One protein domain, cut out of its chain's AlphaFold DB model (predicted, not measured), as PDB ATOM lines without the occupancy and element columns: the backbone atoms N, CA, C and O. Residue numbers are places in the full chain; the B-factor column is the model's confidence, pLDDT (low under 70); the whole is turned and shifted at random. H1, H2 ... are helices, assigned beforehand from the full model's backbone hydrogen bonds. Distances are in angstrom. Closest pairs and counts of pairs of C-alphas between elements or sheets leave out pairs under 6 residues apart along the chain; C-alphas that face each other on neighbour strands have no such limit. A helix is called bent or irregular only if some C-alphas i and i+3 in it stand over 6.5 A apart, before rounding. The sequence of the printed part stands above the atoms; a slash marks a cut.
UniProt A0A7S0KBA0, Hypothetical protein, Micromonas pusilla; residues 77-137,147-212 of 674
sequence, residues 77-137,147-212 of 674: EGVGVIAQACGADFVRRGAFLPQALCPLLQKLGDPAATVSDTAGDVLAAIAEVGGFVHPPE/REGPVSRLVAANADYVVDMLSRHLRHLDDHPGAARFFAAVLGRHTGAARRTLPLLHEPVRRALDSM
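AT A GLANCE: This is residues 77 to 137 and 147 to 212 of the 674 residues of the protein "Hypothetical protein" of Micromonas pusilla (UniProt A0A7S0KBA0). Two groups of helices meet along H2: at one end a three-helix up-and-down bundle of H1, H2 and H3, each helix running against the one before it, and at the other end H5 with H6 and H8 packed on it. H4 lies crosswise on H3 near the join, and H8 and H1 lie at the far ends. The printed part has 127 residues with eight named helices, H1 to H8 in order, and no named strand; its class is all helix. It is compact, with a radius of gyration of the C-alphas of 14.4 A and spans of 45 by 35 by 27 A.

HOW THE PARTS SIT: H1, residues 77 to 93, has a kink of 110 degrees near residue 87 and is irregular, with C-alphas 85 and 88 9.4 A apart. It touches H3, residues 113 to 129, at a shallow tilt of 28 degrees, the same way; the closest C-alphas, of Gly 80 and Val 122, are 5.1 A apart. H2, residues 97 to 108, is only just irregular, with C-alphas 99 and 102 6.9 A apart. H2 and H3 form a hairpin, at 30 degrees, closest at C-alphas 108 and 116, 4.1 A. H4, residues 150 to 157, touches residues 123 to 128 of H3, only just about perpendicular at 70.1 degrees, closest at C-alphas 127 and 150, 5.5 A. The hub is H5, residues 159 to 171, touching four helices. Its residues 161 to 165 touch residues 98 to 102 of H2 at a steep tilt of 59 degrees, closest at C-alphas 161 and 98, 6.7 A. H5 and H6, residues 179 to 187, form a hairpin at 24 degrees; H5 touches H6 with residues 166 to 170 alone, closest at C-alphas 169 and 179, 5.8 A. Residues 105 to 108 of H2 touch H6, about perpendicular at 75 degrees, closest at C-alphas 106 and 182, 5.1 A. H7, residues 194 to 197, only just touches H5, with 3 pairs of C-alphas within 8 A, closest at C-alphas 197 and 159, 6.5 A. H8, residues 199 to 210, is irregular, with C-alphas 200 and 203 7.1 A apart; it touches H5 at a shallow tilt of 13 degrees, the same way, closest at C-alphas 204 and 167, 5.4 A. Every O i to N i+4 pair is within hydrogen-bond range in H3, H4, H5 and H6, against 10 of 13 in H1 and 6 of 8 in both H2 and H8; H7 is too short for such a pair.

IN THESE COORDINATES: H1 begins at C-alpha 77, (0.277, 21.562, -24.187), and measures 21.0 A; H3 measures 24.1 A. H5 begins at C-alpha 159, (15.761, 7.028, -32.540), and measures 18.0 A. H8, 18.1 A, ends at C-alpha 210, (21.900, -11.272, -19.233).

THE WHOLE: The C-alphas farthest apart, of Ala 85 and Met 212, are 45.9 A apart. Residues 138 to 146 are not printed; C-alphas 137 and 147 stand 15.9 A apart across the cut. Of the links printed whole, none is long. Mean pLDDT of the printed part is 84.8; residues 134 to 137, 147 to 148, 189 to 190 and 211 to 212 are under 70.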
ATOM      1  N   GLU A  77       0.746  20.437 -23.374       83.12
ATOM      2  CA  GLU A  77       0.277  21.562 -24.187       83.12
ATOM      3  C   GLU A  77       1.275  22.727 -24.180       83.12
ATOM      4  O   GLU A  77       1.523  23.327 -25.223       83.12
ATOM      5  N   GLY A  78       1.904  23.016 -23.034       83.38
ATOM      6  CA  GLY A  78       2.943  24.043 -22.935       83.38
ATOM      7  C   GLY A  78       4.170  23.718 -23.791       83.38
ATOM      8  O   GLY A  78       4.731  24.608 -24.429       83.38
ATOM      9  N   VAL A  79       4.552  22.439 -23.874       86.31
ATOM     10  CA  VAL A  79       5.642  21.973 -24.749       86.31
ATOM     11  C   VAL A  79       5.265  22.127 -26.230       86.31
ATOM     12  O   VAL A  79       6.092  22.578 -27.023       86.31
ATOM     13  N   GLY A  80       4.013  21.828 -26.597       85.88
ATOM     14  CA  GLY A  80       3.486  22.047 -27.950       85.88
ATOM     15  C   GLY A  80       3.457  23.525 -28.359       85.88
ATOM     16  O   GLY A  80       3.932  23.872 -29.439       85.88
ATOM     17  N   VAL A  81       2.985  24.410 -27.473       86.31
ATOM     18  CA  VAL A  81       2.956  25.866 -27.707       86.31
ATOM     19  C   VAL A  81       4.366  26.437 -27.880       86.31
ATOM     20  O   VAL A  81       4.580  27.255 -28.771       86.31
ATOM     21  N   ILE A  82       5.349  25.985 -27.089       86.06
ATOM     22  CA  ILE A  82       6.755  26.398 -27.251       86.06
ATOM     23  C   ILE A  82       7.293  25.978 -28.625       86.06
ATOM     24  O   ILE A  82       7.916  26.791 -29.307       86.06
ATOM     25  N   ALA A  83       7.026  24.743 -29.066       88.12
ATOM     26  CA  ALA A  83       7.437  24.289 -30.394       88.12
ATOM     27  C   ALA A  83       6.832  25.163 -31.503       88.12
ATOM     28  O   ALA A  83       7.567  25.666 -32.350       88.12
ATOM     29  N   GLN A  84       5.517  25.400 -31.459       88.06
ATOM     30  CA  GLN A  84       4.800  26.238 -32.427       88.06
ATOM     31  C   GLN A  84       5.313  27.686 -32.454       88.06
ATOM     32  O   GLN A  84       5.530  28.232 -33.533       88.06
ATOM     33  N   ALA A  85       5.544  28.296 -31.289       86.56
ATOM     34  CA  ALA A  85       5.997  29.683 -31.185       86.56
ATOM     35  C   ALA A  85       7.451  29.887 -31.649       86.56
ATOM     36  O   ALA A  85       7.777  30.943 -32.190       86.56
ATOM     37  N   CYS A  86       8.329  28.899 -31.440       86.88
ATOM     38  CA  CYS A  86       9.747  28.991 -31.802       86.88
ATOM     39  C   CYS A  86      10.080  28.416 -33.194       86.88
ATOM     40  O   CYS A  86      11.153  28.702 -33.728       86.88
ATOM     41  N   GLY A  87       9.174  27.645 -33.803       87.81
ATOM     42  CA  GLY A  87       9.245  27.226 -35.203       87.81
ATOM     43  C   GLY A  87      10.237  26.099 -35.527       87.81
ATOM     44  O   GLY A  87      10.913  25.529 -34.667       87.81
ATOM     45  N   ALA A  88      10.310  25.765 -36.820       89.00
ATOM     46  CA  ALA A  88      10.967  24.560 -37.330       89.00
ATOM     47  C   ALA A  88      12.463  24.448 -36.984       89.00
ATOM     48  O   ALA A  88      12.922  23.366 -36.617       89.00
ATOM     49  N   ASP A  89      13.230  25.541 -37.068       86.00
ATOM     50  CA  ASP A  89      14.669  25.517 -36.765       86.00
ATOM     51  C   ASP A  89      14.947  25.290 -35.274       86.00
ATOM     52  O   ASP A  89      15.871  24.551 -34.933       86.00
ATOM     53  N   PHE A  90      14.125  25.842 -34.376       89.38
ATOM     54  CA  PHE A  90      14.229  25.561 -32.943       89.38
ATOM     55  C   PHE A  90      13.925  24.089 -32.634       89.38
ATOM     56  O   PHE A  90      14.647  23.463 -31.858       89.38
ATOM     57  N   VAL A  91      12.900  23.520 -33.281       88.12
ATOM     58  CA  VAL A  91      12.537  22.105 -33.123       88.12
ATOM     59  C   VAL A  91      13.617  21.179 -33.697       88.12
ATOM     60  O   VAL A  91      14.000  20.225 -33.028       88.12
ATOM     61  N   ARG A  92      14.134  21.442 -34.906       84.81
ATOM     62  CA  ARG A  92      15.103  20.560 -35.590       84.81
ATOM     63  C   ARG A  92      16.551  20.719 -35.142       84.81
ATOM     64  O   ARG A  92      17.266  19.726 -35.074       84.81
ATOM     65  N   ARG A  93      17.011  21.958 -34.958       82.12
ATOM     66  CA  ARG A  93      18.434  22.298 -34.758       82.12
ATOM     67  C   ARG A  93      18.731  22.777 -33.337       82.12
ATOM     68  O   ARG A  93      19.891  22.797 -32.935       82.12
ATOM     69  N   GLY A  94      17.706  23.175 -32.583       80.12
ATOM     70  CA  GLY A  94      17.824  23.506 -31.168       80.12
ATOM     71  C   GLY A  94      17.855  22.265 -30.270       80.12
ATOM     72  O   GLY A  94      17.470  21.166 -30.658       80.12
ATOM     73  N   ALA A  95      18.241  22.454 -29.007       82.25
ATOM     74  CA  ALA A  95      18.260  21.397 -27.987       82.25
ATOM     75  C   ALA A  95      16.856  21.033 -27.436       82.25
ATOM     76  O   ALA A  95      16.728  20.600 -26.287       82.25
ATOM     77  N   PHE A  96      15.800  21.241 -28.231       88.50
ATOM     78  CA  PHE A  96      14.404  21.061 -27.833       88.50
ATOM     79  C   PHE A  96      14.000  19.585 -27.775       88.50
ATOM     80  O   PHE A  96      13.614  19.096 -26.711       88.50
ATOM     81  N   LEU A  97      14.125  18.855 -28.892       88.06
ATOM     82  CA  LEU A  97      13.666  17.465 -28.991       88.06
ATOM     83  C   LEU A  97      14.293  16.523 -27.944       88.06
ATOM     84  O   LEU A  97      13.527  15.773 -27.337       88.06
ATOM     85  N   PRO A  98      15.601  16.598 -27.612       81.81
ATOM     86  CA  PRO A  98      16.181  15.777 -26.546       81.81
ATOM     87  C   PRO A  98      15.547  15.995 -25.161       81.81
ATOM     88  O   PRO A  98      15.540  15.075 -24.346       81.81
ATOM     89  N   GLN A  99      15.001  17.186 -24.880       83.25
ATOM     90  CA  GLN A  99      14.316  17.484 -23.613       83.25
ATOM     91  C   GLN A  99      12.803  17.229 -23.667       83.25
ATOM     92  O   GLN A  99      12.217  16.882 -22.644       83.25
ATOM     93  N   ALA A 100      12.168  17.407 -24.828       87.25
ATOM     94  CA  ALA A 100      10.718  17.314 -24.992       87.25
ATOM     95  C   ALA A 100      10.224  15.895 -25.316       87.25
ATOM     96  O   ALA A 100       9.212  15.451 -24.773       87.25
ATOM     97  N   LEU A 101      10.931  15.169 -26.190       89.00
ATOM     98  CA  LEU A 101      10.418  13.952 -26.824       89.00
ATOM     99  C   LEU A 101      10.174  12.819 -25.819       89.00
ATOM    100  O   LEU A 101       9.104  12.217 -25.817       89.00
ATOM    101  N   CYS A 102      11.133  12.545 -24.933       87.06
ATOM    102  CA  CYS A 102      11.017  11.421 -24.000       87.06
ATOM    103  C   CYS A 102       9.957  11.643 -22.900       87.06
ATOM    104  O   CYS A 102       9.164  10.726 -22.682       87.06
ATOM    105  N   PRO A 103       9.843  12.825 -22.255       87.12
ATOM    106  CA  PRO A 103       8.726  13.115 -21.349       87.12
ATOM    107  C   PRO A 103       7.349  13.056 -22.026       87.12
ATOM    108  O   PRO A 103       6.404  12.545 -21.429       87.12
ATOM    109  N   LEU A 104       7.226  13.518 -23.278       90.56
ATOM    110  CA  LEU A 104       5.974  13.408 -24.035       90.56
ATOM    111  C   LEU A 104       5.621  11.950 -24.356       90.56
ATOM    112  O   LEU A 104       4.481  11.549 -24.162       90.56
ATOM    113  N   LEU A 105       6.592  11.127 -24.761       90.81
ATOM    114  CA  LEU A 105       6.386   9.689 -24.979       90.81
ATOM    115  C   LEU A 105       6.062   8.932 -23.676       90.81
ATOM    116  O   LEU A 105       5.288   7.980 -23.695       90.81
ATOM    117  N   GLN A 106       6.589   9.363 -22.525       88.88
ATOM    118  CA  GLN A 106       6.160   8.842 -21.220       88.88
ATOM    119  C   GLN A 106       4.713   9.237 -20.895       88.88
ATOM    120  O   GLN A 106       3.971   8.417 -20.355       88.88
ATOM    121  N   LYS A 107       4.295  10.460 -21.246       89.62
ATOM    122  CA  LYS A 107       2.912  10.937 -21.081       89.62
ATOM    123  C   LYS A 107       1.929  10.292 -22.060       89.62
ATOM    124  O   LYS A 107       0.792  10.045 -21.680       89.62
ATOM    125  N   LEU A 108       2.381   9.910 -23.253       90.81
ATOM    126  CA  LEU A 108       1.621   9.078 -24.187       90.81
ATOM    127  C   LEU A 108       1.301   7.692 -23.588       90.81
ATOM    128  O   LEU A 108       0.256   7.125 -23.882       90.81
ATOM    129  N   GLY A 109       2.157   7.169 -22.701       87.56
ATOM    130  CA  GLY A 109       1.919   5.936 -21.936       87.56
ATOM    131  C   GLY A 109       1.156   6.118 -20.613       87.56
ATOM    132  O   GLY A 109       1.104   5.187 -19.805       87.56
ATOM    133  N   ASP A 110       0.614   7.304 -20.327       88.62
ATOM    134  CA  ASP A 110      -0.146   7.561 -19.100       88.62
ATOM    135  C   ASP A 110      -1.528   6.867 -19.172       88.62
ATOM    136  O   ASP A 110      -2.201   6.963 -20.198       88.62
ATOM    137  N   PRO A 111      -1.984   6.142 -18.128       85.62
ATOM    138  CA  PRO A 111      -3.286   5.463 -18.150       85.62
ATOM    139  C   PRO A 111      -4.489   6.419 -18.205       85.62
ATOM    140  O   PRO A 111      -5.600   5.976 -18.496       85.62
ATOM    141  N   ALA A 112      -4.308   7.709 -17.903       87.69
ATOM    142  CA  ALA A 112      -5.351   8.703 -18.108       87.69
ATOM    143  C   ALA A 112      -5.459   9.043 -19.604       87.69
ATOM    144  O   ALA A 112      -4.591   9.729 -20.141       87.69
ATOM    145  N   ALA A 113      -6.546   8.610 -20.256       88.19
ATOM    146  CA  ALA A 113      -6.784   8.843 -21.687       88.19
ATOM    147  C   ALA A 113      -6.587  10.316 -22.082       88.19
ATOM    148  O   ALA A 113      -5.825  10.606 -22.993       88.19
ATOM    149  N   THR A 114      -7.122  11.260 -21.301       87.31
ATOM    150  CA  THR A 114      -6.936  12.704 -21.529       87.31
ATOM    151  C   THR A 114      -5.470  13.146 -21.572       87.31
ATOM    152  O   THR A 114      -5.136  14.057 -22.324       87.31
ATOM    153  N   VAL A 115      -4.584  12.519 -20.792       87.75
ATOM    154  CA  VAL A 115      -3.141  12.812 -20.775       87.75
ATOM    155  C   VAL A 115      -2.434  12.149 -21.958       87.75
ATOM    156  O   VAL A 115      -1.594  12.790 -22.589       87.75
ATOM    157  N   SER A 116      -2.794  10.900 -22.271       88.94
ATOM    158  CA  SER A 116      -2.260  10.148 -23.414       88.94
ATOM    159  C   SER A 116      -2.628  10.810 -24.747       88.94
ATOM    160  O   SER A 116      -1.734  11.136 -25.529       88.94
ATOM    161  N   ASP A 117      -3.912  11.116 -24.953       89.12
ATOM    162  CA  ASP A 117      -4.449  11.773 -26.149       89.12
ATOM    163  C   ASP A 117      -3.786  13.143 -26.359       89.12
ATOM    164  O   ASP A 117      -3.223  13.410 -27.419       89.12
ATOM    165  N   THR A 118      -3.728  13.973 -25.307       89.81
ATOM    166  CA  THR A 118      -3.077  15.296 -25.363       89.81
ATOM    167  C   THR A 118      -1.583  15.184 -25.689       89.81
ATOM    168  O   THR A 118      -1.048  15.996 -26.442       89.81
ATOM    169  N   ALA A 119      -0.878  14.183 -25.148       91.31
ATOM    170  CA  ALA A 119       0.522  13.945 -25.495       91.31
ATOM    171  C   ALA A 119       0.684  13.489 -26.957       91.31
ATOM    172  O   ALA A 119       1.643  13.900 -27.611       91.31
ATOM    173  N   GLY A 120      -0.257  12.699 -27.482       90.56
ATOM    174  CA  GLY A 120      -0.329  12.313 -28.893       90.56
ATOM    175  C   GLY A 120      -0.529  13.512 -29.823       90.56
ATOM    176  O   GLY A 120       0.261  13.697 -30.750       90.56
ATOM    177  N   ASP A 121      -1.510  14.366 -29.528       90.69
ATOM    178  CA  ASP A 121      -1.794  15.597 -30.280       90.69
ATOM    179  C   ASP A 121      -0.591  16.554 -30.280       90.69
ATOM    180  O   ASP A 121      -0.204  17.094 -31.318       90.69
ATOM    181  N   VAL A 122       0.066  16.721 -29.128       92.69
ATOM    182  CA  VAL A 122       1.280  17.541 -29.003       92.69
ATOM    183  C   VAL A 122       2.445  16.953 -29.800       92.69
ATOM    184  O   VAL A 122       3.156  17.698 -30.474       92.69
ATOM    185  N   LEU A 123       2.648  15.632 -29.772       93.12
ATOM    186  CA  LEU A 123       3.670  14.969 -30.590       93.12
ATOM    187  C   LEU A 123       3.382  15.126 -32.090       93.12
ATOM    188  O   LEU A 123       4.320  15.323 -32.864       93.12
ATOM    189  N   ALA A 124       2.112  15.086 -32.504       91.38
ATOM    190  CA  ALA A 124       1.707  15.344 -33.883       91.38
ATOM    191  C   ALA A 124       1.974  16.804 -34.292       91.38
ATOM    192  O   ALA A 124       2.588  17.034 -35.333       91.38
ATOM    193  N   ALA A 125       1.628  17.779 -33.447       91.44
ATOM    194  CA  ALA A 125       1.912  19.195 -33.686       91.44
ATOM    195  C   ALA A 125       3.423  19.499 -33.737       91.44
ATOM    196  O   ALA A 125       3.878  20.261 -34.588       91.44
ATOM    197  N   ILE A 126       4.235  18.869 -32.878       92.94
ATOM    198  CA  ILE A 126       5.704  18.975 -32.927       92.94
ATOM    199  C   ILE A 126       6.255  18.333 -34.205       92.94
ATOM    200  O   ILE A 126       7.171  18.882 -34.821       92.94
ATOM    201  N   ALA A 127       5.698  17.195 -34.631       91.44
ATOM    202  CA  ALA A 127       6.057  16.570 -35.898       91.44
ATOM    203  C   ALA A 127       5.706  17.472 -37.097       91.44
ATOM    204  O   ALA A 127       6.478  17.539 -38.051       91.44
ATOM    205  N   GLU A 128       4.589  18.199 -37.035       90.94
ATOM    206  CA  GLU A 128       4.170  19.161 -38.055       90.94
ATOM    207  C   GLU A 128       5.089  20.383 -38.125       90.94
ATOM    208  O   GLU A 128       5.700  20.628 -39.167       90.94
ATOM    209  N   VAL A 129       5.287  21.090 -37.006       91.19
ATOM    210  CA  VAL A 129       6.187  22.256 -36.928       91.19
ATOM    211  C   VAL A 129       7.627  21.875 -37.278       91.19
ATOM    212  O   VAL A 129       8.334  22.625 -37.945       91.19
ATOM    213  N   GLY A 130       8.064  20.684 -36.869       88.31
ATOM    214  CA  GLY A 130       9.353  20.114 -37.237       88.31
ATOM    215  C   GLY A 130       9.425  19.570 -38.670       88.31
ATOM    216  O   GLY A 130      10.448  18.996 -39.033       88.31
ATOM    217  N   GLY A 131       8.389  19.694 -39.501       87.50
ATOM    218  CA  GLY A 131       8.408  19.262 -40.904       87.50
ATOM    219  C   GLY A 131       8.606  17.753 -41.110       87.50
ATOM    220  O   GLY A 131       9.155  17.339 -42.127       87.50
ATOM    221  N   PHE A 132       8.214  16.915 -40.149       86.56
ATOM    222  CA  PHE A 132       8.268  15.445 -40.230       86.56
ATOM    223  C   PHE A 132       7.033  14.843 -40.948       86.56
ATOM    224  O   PHE A 132       6.860  13.622 -41.008       86.56
ATOM    225  N   VAL A 133       6.166  15.697 -41.511       79.50
ATOM    226  CA  VAL A 133       4.928  15.334 -42.235       79.50
ATOM    227  C   VAL A 133       5.201  14.762 -43.626       79.50
ATOM    228  O   VAL A 133       4.459  13.886 -44.080       79.50
ATOM    229  N   HIS A 134       6.286  15.184 -44.274       68.38
ATOM    230  CA  HIS A 134       6.697  14.689 -45.586       68.38
ATOM    231  C   HIS A 134       7.795  13.616 -45.454       68.38
ATOM    232  O   HIS A 134       8.600  13.677 -44.518       68.38
ATOM    233  N   PRO A 135       7.839  12.611 -46.350       60.66
ATOM    234  CA  PRO A 135       9.022  11.766 -46.488       60.66
ATOM    235  C   PRO A 135      10.224  12.622 -46.941       60.66
ATOM    236  O   PRO A 135      10.020  13.625 -47.626       60.66
ATOM    237  N   PRO A 136      11.468  12.264 -46.571       56.19
ATOM    238  CA  PRO A 136      12.651  13.006 -47.003       56.19
ATOM    239  C   PRO A 136      12.789  12.971 -48.533       56.19
ATOM    240  O   PRO A 136      12.748  11.903 -49.137       56.19
ATOM    241  N   GLU A 137      12.979  14.138 -49.152       47.12
ATOM    242  CA  GLU A 137      12.936  14.338 -50.614       47.12
ATOM    243  C   GLU A 137      14.142  13.755 -51.390       47.12
ATOM    244  O   GLU A 137      14.310  14.044 -52.572       47.12
ATOM    245  N   ARG A 147       3.386   4.307 -45.022       54.31
ATOM    246  CA  ARG A 147       2.258   4.520 -44.079       54.31
ATOM    247  C   ARG A 147       2.689   4.993 -42.669       54.31
ATOM    248  O   ARG A 147       1.891   4.987 -41.740       54.31
ATOM    249  N   GLU A 148       3.947   5.386 -42.499       68.12
ATOM    250  CA  GLU A 148       4.512   5.911 -41.255       68.12
ATOM    251  C   GLU A 148       3.922   7.307 -40.992       68.12
ATOM    252  O   GLU A 148       4.115   8.221 -41.796       68.12
ATOM    253  N   GLY A 149       3.177   7.472 -39.894       81.50
ATOM    254  CA  GLY A 149       2.583   8.760 -39.513       81.50
ATOM    255  C   GLY A 149       3.635   9.806 -39.097       81.50
ATOM    256  O   GLY A 149       4.785   9.445 -38.837       81.50
ATOM    257  N   PRO A 150       3.273  11.100 -38.972       86.19
ATOM    258  CA  PRO A 150       4.223  12.157 -38.604       86.19
ATOM    259  C   PRO A 150       4.975  11.867 -37.294       86.19
ATOM    260  O   PRO A 150       6.192  12.041 -37.230       86.19
ATOM    261  N   VAL A 151       4.280  11.326 -36.285       88.56
ATOM    262  CA  VAL A 151       4.877  10.910 -35.002       88.56
ATOM    263  C   VAL A 151       5.875   9.760 -35.188       88.56
ATOM    264  O   VAL A 151       6.964   9.815 -34.621       88.56
ATOM    265  N   SER A 152       5.577   8.771 -36.041       87.31
ATOM    266  CA  SER A 152       6.523   7.696 -36.386       87.31
ATOM    267  C   SER A 152       7.826   8.265 -36.932       87.31
ATOM    268  O   SER A 152       8.901   7.821 -36.538       87.31
ATOM    269  N   ARG A 153       7.745   9.250 -37.838       86.75
ATOM    270  CA  ARG A 153       8.929   9.867 -38.456       86.75
ATOM    271  C   ARG A 153       9.692  10.752 -37.478       86.75
ATOM    272  O   ARG A 153      10.917  10.707 -37.485       86.75
ATOM    273  N   LEU A 154       8.994  11.485 -36.609       90.19
ATOM    274  CA  LEU A 154       9.603  12.246 -35.516       90.19
ATOM    275  C   LEU A 154      10.404  11.329 -34.579       90.19
ATOM    276  O   LEU A 154      11.578  11.591 -34.326       90.19
ATOM    277  N   VAL A 155       9.796  10.239 -34.098       90.44
ATOM    278  CA  VAL A 155      10.447   9.264 -33.204       90.44
ATOM    279  C   VAL A 155      11.611   8.568 -33.912       90.44
ATOM    280  O   VAL A 155      12.691   8.460 -33.342       90.44
ATOM    281  N   ALA A 156      11.431   8.156 -35.168       87.00
ATOM    282  CA  ALA A 156      12.464   7.487 -35.955       87.00
ATOM    283  C   ALA A 156      13.675   8.372 -36.284       87.00
ATOM    284  O   ALA A 156      14.807   7.907 -36.203       87.00
ATOM    285  N   ALA A 157      13.458   9.644 -36.624       87.50
ATOM    286  CA  ALA A 157      14.538  10.605 -36.860       87.50
ATOM    287  C   ALA A 157      15.319  10.957 -35.579       87.50
ATOM    288  O   ALA A 157      16.387  11.554 -35.653       87.50
ATOM    289  N   ASN A 158      14.783  10.588 -34.413       89.00
ATOM    290  CA  ASN A 158      15.351  10.815 -33.087       89.00
ATOM    291  C   ASN A 158      15.593   9.482 -32.347       89.00
ATOM    292  O   ASN A 158      15.624   9.451 -31.113       89.00
ATOM    293  N   ALA A 159      15.735   8.378 -33.094       87.81
ATOM    294  CA  ALA A 159      15.761   7.028 -32.540       87.81
ATOM    295  C   ALA A 159      16.895   6.819 -31.528       87.81
ATOM    296  O   ALA A 159      16.673   6.122 -30.545       87.81
ATOM    297  N   ASP A 160      18.052   7.466 -31.695       87.19
ATOM    298  CA  ASP A 160      19.182   7.353 -30.762       87.19
ATOM    299  C   ASP A 160      18.802   7.771 -29.332       87.19
ATOM    300  O   ASP A 160      19.059   7.038 -28.377       87.19
ATOM    301  N   TYR A 161      18.113   8.909 -29.176       85.69
ATOM    302  CA  TYR A 161      17.647   9.394 -27.870       85.69
ATOM    303  C   TYR A 161      16.586   8.470 -27.268       85.69
ATOM    304  O   TYR A 161      16.576   8.212 -26.063       85.69
ATOM    305  N   VAL A 162      15.682   7.972 -28.113       89.19
ATOM    306  CA  VAL A 162      14.560   7.122 -27.707       89.19
ATOM    307  C   VAL A 162      15.061   5.740 -27.281       89.19
ATOM    308  O   VAL A 162      14.663   5.243 -26.230       89.19
ATOM    309  N   VAL A 163      15.974   5.143 -28.047       90.62
ATOM    310  CA  VAL A 163      16.592   3.843 -27.763       90.62
ATOM    311  C   VAL A 163      17.530   3.930 -26.562       90.62
ATOM    312  O   VAL A 163      17.480   3.034 -25.723       90.62
ATOM    313  N   ASP A 164      18.322   4.998 -26.402       89.19
ATOM    314  CA  ASP A 164      19.111   5.200 -25.178       89.19
ATOM    315  C   ASP A 164      18.204   5.314 -23.945       89.19
ATOM    316  O   ASP A 164      18.445   4.640 -22.945       89.19
ATOM    317  N   MET A 165      17.101   6.065 -24.016       87.88
ATOM    318  CA  MET A 165      16.153   6.149 -22.902       87.88
ATOM    319  C   MET A 165      15.465   4.810 -22.609       87.88
ATOM    320  O   MET A 165      15.466   4.384 -21.460       87.88
ATOM    321  N   LEU A 166      14.980   4.071 -23.615       90.69
ATOM    322  CA  LEU A 166      14.470   2.703 -23.422       90.69
ATOM    323  C   LEU A 166      15.534   1.788 -22.781       90.69
ATOM    324  O   LEU A 166      15.242   1.025 -21.862       90.69
ATOM    325  N   SER A 167      16.788   1.907 -23.219       90.38
ATOM    326  CA  SER A 167      17.942   1.153 -22.716       90.38
ATOM    327  C   SER A 167      18.299   1.517 -21.264       90.38
ATOM    328  O   SER A 167      18.643   0.635 -20.476       90.38
ATOM    329  N   ARG A 168      18.177   2.792 -20.869       86.69
ATOM    330  CA  ARG A 168      18.304   3.248 -19.472       86.69
ATOM    331  C   ARG A 168      17.171   2.703 -18.606       86.69
ATOM    332  O   ARG A 168      17.456   2.181 -17.532       86.69
ATOM    333  N   HIS A 169      15.930   2.732 -19.093       87.75
ATOM    334  CA  HIS A 169      14.768   2.171 -18.395       87.75
ATOM    335  C   HIS A 169      14.912   0.672 -18.122       87.75
ATOM    336  O   HIS A 169      14.578   0.236 -17.026       87.75
ATOM    337  N   LEU A 170      15.480  -0.107 -19.051       85.88
ATOM    338  CA  LEU A 170      15.782  -1.529 -18.820       85.88
ATOM    339  C   LEU A 170      16.912  -1.764 -17.800       85.88
ATOM    340  O   LEU A 170      16.909  -2.796 -17.136       85.88
ATOM    341  N   ARG A 171      17.874  -0.836 -17.666       81.62
ATOM    342  CA  ARG A 171      18.976  -0.930 -16.685       81.62
ATOM    343  C   ARG A 171      18.601  -0.446 -15.282       81.62
ATOM    344  O   ARG A 171      19.166  -0.942 -14.314       81.62
ATOM    345  N   HIS A 172      17.686   0.516 -15.178       81.56
ATOM    346  CA  HIS A 172      17.346   1.230 -13.942       81.56
ATOM    347  C   HIS A 172      15.829   1.200 -13.693       81.56
ATOM    348  O   HIS A 172      15.165   2.230 -13.607       81.56
ATOM    349  N   LEU A 173      15.262  -0.007 -13.607       80.50
ATOM    350  CA  LEU A 173      13.824  -0.212 -13.372       80.50
ATOM    351  C   LEU A 173      13.351   0.312 -12.007       80.50
ATOM    352  O   LEU A 173      12.162   0.593 -11.845       80.50
ATOM    353  N   ASP A 174      14.268   0.444 -11.050       75.44
ATOM    354  CA  ASP A 174      14.042   0.991  -9.711       75.44
ATOM    355  C   ASP A 174      13.540   2.445  -9.793       75.44
ATOM    356  O   ASP A 174      12.531   2.792  -9.179       75.44
ATOM    357  N   ASP A 175      14.175   3.257 -10.647       79.25
ATOM    358  CA  ASP A 175      13.816   4.656 -10.921       79.25
ATOM    359  C   ASP A 175      12.647   4.786 -11.919       79.25
ATOM    360  O   ASP A 175      12.096   5.871 -12.146       79.25
ATOM    361  N   HIS A 176      12.266   3.680 -12.566       82.81
ATOM    362  CA  HIS A 176      11.381   3.660 -13.728       82.81
ATOM    363  C   HIS A 176      10.262   2.601 -13.628       82.81
ATOM    364  O   HIS A 176      10.096   1.779 -14.534       82.81
ATOM    365  N   PRO A 177       9.387   2.654 -12.599       78.56
ATOM    366  CA  PRO A 177       8.268   1.713 -12.450       78.56
ATOM    367  C   PRO A 177       7.259   1.773 -13.612       78.56
ATOM    368  O   PRO A 177       6.541   0.808 -13.866       78.56
ATOM    369  N   GLY A 178       7.215   2.890 -14.348       83.25
ATOM    370  CA  GLY A 178       6.410   3.062 -15.559       83.25
ATOM    371  C   GLY A 178       7.043   2.524 -16.850       83.25
ATOM    372  O   GLY A 178       6.448   2.720 -17.909       83.25
ATOM    373  N   ALA A 179       8.215   1.875 -16.806       88.56
ATOM    374  CA  ALA A 179       8.972   1.488 -18.003       88.56
ATOM    375  C   ALA A 179       8.146   0.689 -19.023       88.56
ATOM    376  O   ALA A 179       8.144   1.048 -20.196       88.56
ATOM    377  N   ALA A 180       7.356  -0.300 -18.590       87.69
ATOM    378  CA  ALA A 180       6.515  -1.083 -19.499       87.69
ATOM    379  C   ALA A 180       5.521  -0.208 -20.291       87.69
ATOM    380  O   ALA A 180       5.319  -0.424 -21.479       87.69
ATOM    381  N   ARG A 181       4.964   0.843 -19.673       88.88
ATOM    382  CA  ARG A 181       4.056   1.785 -20.351       88.88
ATOM    383  C   ARG A 181       4.785   2.700 -21.331       88.88
ATOM    384  O   ARG A 181       4.239   3.036 -22.373       88.88
ATOM    385  N   PHE A 182       6.023   3.084 -21.019       89.88
ATOM    386  CA  PHE A 182       6.876   3.833 -21.942       89.88
ATOM    387  C   PHE A 182       7.268   2.976 -23.159       89.88
ATOM    388  O   PHE A 182       7.197   3.455 -24.287       89.88
ATOM    389  N   PHE A 183       7.574   1.690 -22.956       92.44
ATOM    390  CA  PHE A 183       7.748   0.722 -24.044       92.44
ATOM    391  C   PHE A 183       6.472   0.584 -24.890       92.44
ATOM    392  O   PHE A 183       6.552   0.722 -26.110       92.44
ATOM    393  N   ALA A 184       5.301   0.419 -24.264       88.69
ATOM    394  CA  ALA A 184       4.006   0.373 -24.952       88.69
ATOM    395  C   ALA A 184       3.716   1.653 -25.758       88.69
ATOM    396  O   ALA A 184       3.217   1.585 -26.877       88.69
ATOM    397  N   ALA A 185       4.065   2.830 -25.230       89.12
ATOM    398  CA  ALA A 185       3.897   4.096 -25.937       89.12
ATOM    399  C   ALA A 185       4.827   4.212 -27.153       89.12
ATOM    400  O   ALA A 185       4.391   4.629 -28.222       89.12
ATOM    401  N   VAL A 186       6.102   3.829 -27.020       90.19
ATOM    402  CA  VAL A 186       7.091   3.956 -28.105       90.19
ATOM    403  C   VAL A 186       6.921   2.885 -29.183       90.19
ATOM    404  O   VAL A 186       7.059   3.203 -30.363       90.19
ATOM    405  N   LEU A 187       6.639   1.639 -28.801       89.50
ATOM    406  CA  LEU A 187       6.539   0.488 -29.709       89.50
ATOM    407  C   LEU A 187       5.094   0.165 -30.124       89.50
ATOM    408  O   LEU A 187       4.872  -0.611 -31.050       89.50
ATOM    409  N   GLY A 188       4.102   0.748 -29.454       81.75
ATOM    410  CA  GLY A 188       2.695   0.523 -29.749       81.75
ATOM    411  C   GLY A 188       2.212   1.185 -31.039       81.75
ATOM    412  O   GLY A 188       2.888   1.974 -31.703       81.75
ATOM    413  N   ARG A 189       0.956   0.885 -31.380       69.62
ATOM    414  CA  ARG A 189       0.313   1.331 -32.628       69.62
ATOM    415  C   ARG A 189       0.140   2.853 -32.740       69.62
ATOM    416  O   ARG A 189      -0.022   3.339 -33.852       69.62
ATOM    417  N   HIS A 190       0.172   3.584 -31.623       68.56
ATOM    418  CA  HIS A 190      -0.074   5.030 -31.583       68.56
ATOM    419  C   HIS A 190       1.069   5.857 -32.188       68.56
ATOM    420  O   HIS A 190       0.812   6.847 -32.868       68.56
ATOM    421  N   THR A 191       2.327   5.451 -31.991       78.00
ATOM    422  CA  THR A 191       3.479   6.105 -32.634       78.00
ATOM    423  C   THR A 191       3.767   5.521 -34.010       78.00
ATOM    424  O   THR A 191       4.185   6.258 -34.895       78.00
ATOM    425  N   GLY A 192       3.590   4.205 -34.187       73.81
ATOM    426  CA  GLY A 192       4.020   3.478 -35.386       73.81
ATOM    427  C   GLY A 192       5.544   3.351 -35.534       73.81
ATOM    428  O   GLY A 192       6.016   2.926 -36.583       73.81
ATOM    429  N   ALA A 193       6.325   3.698 -34.504       82.06
ATOM    430  CA  ALA A 193       7.785   3.783 -34.600       82.06
ATOM    431  C   ALA A 193       8.515   2.424 -34.526       82.06
ATOM    432  O   ALA A 193       9.685   2.342 -34.914       82.06
ATOM    433  N   ALA A 194       7.828   1.370 -34.064       82.62
ATOM    434  CA  ALA A 194       8.365   0.025 -33.825       82.62
ATOM    435  C   ALA A 194       9.255  -0.504 -34.960       82.62
ATOM    436  O   ALA A 194      10.360  -0.977 -34.705       82.62
ATOM    437  N   ARG A 195       8.815  -0.342 -36.214       82.00
ATOM    438  CA  ARG A 195       9.531  -0.752 -37.433       82.00
ATOM    439  C   ARG A 195      11.006  -0.352 -37.457       82.00
ATOM    440  O   ARG A 195      11.848  -1.118 -37.916       82.00
ATOM    441  N   ARG A 196      11.324   0.853 -36.975       82.19
ATOM    442  CA  ARG A 196      12.684   1.415 -36.995       82.19
ATOM    443  C   ARG A 196      13.392   1.320 -35.641       82.19
ATOM    444  O   ARG A 196      14.617   1.322 -35.612       82.19
ATOM    445  N   THR A 197      12.655   1.217 -34.534       86.25
ATOM    446  CA  THR A 197      13.236   1.124 -33.183       86.25
ATOM    447  C   THR A 197      13.531  -0.313 -32.742       86.25
ATOM    448  O   THR A 197      14.519  -0.523 -32.043       86.25
ATOM    449  N   LEU A 198      12.749  -1.314 -33.170       89.31
ATOM    450  CA  LEU A 198      12.938  -2.721 -32.780       89.31
ATOM    451  C   LEU A 198      14.330  -3.284 -33.136       89.31
ATOM    452  O   LEU A 198      14.955  -3.856 -32.240       89.31
ATOM    453  N   PRO A 199      14.892  -3.087 -34.351       87.06
ATOM    454  CA  PRO A 199      16.235  -3.591 -34.670       87.06
ATOM    455  C   PRO A 199      17.331  -2.988 -33.776       87.06
ATOM    456  O   PRO A 199      18.291  -3.667 -33.411       87.06
ATOM    457  N   LEU A 200      17.166  -1.725 -33.369       89.38
ATOM    458  CA  LEU A 200      18.100  -1.005 -32.496       89.38
ATOM    459  C   LEU A 200      18.023  -1.473 -31.031       89.38
ATOM    460  O   LEU A 200      18.979  -1.302 -30.275       89.38
ATOM    461  N   LEU A 201      16.912  -2.098 -30.627       90.19
ATOM    462  CA  LEU A 201      16.723  -2.655 -29.285       90.19
ATOM    463  C   LEU A 201      17.365  -4.034 -29.089       90.19
ATOM    464  O   LEU A 201      17.445  -4.480 -27.946       90.19
ATOM    465  N   HIS A 202      17.880  -4.681 -30.142       86.00
ATOM    466  CA  HIS A 202      18.461  -6.026 -30.052       86.00
ATOM    467  C   HIS A 202      19.564  -6.137 -28.984       86.00
ATOM    468  O   HIS A 202      19.481  -6.971 -28.083       86.00
ATOM    469  N   GLU A 203      20.585  -5.276 -29.031       86.31
ATOM    470  CA  GLU A 203      21.676  -5.287 -28.043       86.31
ATOM    471  C   GLU A 203      21.256  -4.756 -26.650       86.31
ATOM    472  O   GLU A 203      21.597  -5.406 -25.657       86.31
ATOM    473  N   PRO A 204      20.492  -3.644 -26.522       88.44
ATOM    474  CA  PRO A 204      19.904  -3.215 -25.250       88.44
ATOM    475  C   PRO A 204      19.103  -4.297 -24.520       88.44
ATOM    476  O   PRO A 204      19.327  -4.518 -23.329       88.44
ATOM    477  N   VAL A 205      18.198  -4.986 -25.224       88.94
ATOM    478  CA  VAL A 205      17.378  -6.057 -24.646       88.94
ATOM    479  C   VAL A 205      18.266  -7.237 -24.273       88.94
ATOM    480  O   VAL A 205      18.217  -7.663 -23.125       88.94
ATOM    481  N   ARG A 206      19.152  -7.703 -25.166       84.06
ATOM    482  CA  ARG A 206      20.070  -8.823 -24.890       84.06
ATOM    483  C   ARG A 206      20.886  -8.620 -23.608       84.06
ATOM    484  O   ARG A 206      20.851  -9.478 -22.733       84.06
ATOM    485  N   ARG A 207      21.526  -7.456 -23.433       83.12
ATOM    486  CA  ARG A 207      22.290  -7.147 -22.204       83.12
ATOM    487  C   ARG A 207      21.419  -7.069 -20.952       83.12
ATOM    488  O   ARG A 207      21.881  -7.386 -19.859       83.12
ATOM    489  N   ALA A 208      20.171  -6.628 -21.085       82.56
ATOM    490  CA  ALA A 208      19.246  -6.607 -19.960       82.56
ATOM    491  C   ALA A 208      18.768  -8.027 -19.589       82.56
ATOM    492  O   ALA A 208      18.635  -8.329 -18.403       82.56
ATOM    493  N   LEU A 209      18.597  -8.921 -20.571       80.12
ATOM    494  CA  LEU A 209      18.308 -10.344 -20.351       80.12
ATOM    495  C   LEU A 209      19.458 -11.052 -19.615       80.12
ATOM    496  O   LEU A 209      19.189 -11.790 -18.668       80.12
ATOM    497  N   ASP A 210      20.720 -10.754 -19.953       74.50
ATOM    498  CA  ASP A 210      21.900 -11.272 -19.233       74.50
ATOM    499  C   ASP A 210      21.842 -10.925 -17.727       74.50
ATOM    500  O   ASP A 210      22.151 -11.755 -16.868       74.50
ATOM    501  N   SER A 211      21.348  -9.727 -17.378       68.50
ATOM    502  CA  SER A 211      21.149  -9.290 -15.983       68.50
ATOM    503  C   SER A 211      20.012 -10.015 -15.239       68.50
ATOM    504  O   SER A 211      19.906  -9.918 -14.015       68.50
ATOM    505  N   MET A 212      19.184 -10.779 -15.961       62.59
ATOM    506  CA  MET A 212      18.185 -11.707 -15.420       62.59
ATOM    507  C   MET A 212      18.589 -13.186 -15.581       62.59
ATOM    508  O   MET A 212      17.755 -14.084 -15.394       62.59
TER     509      MET A 212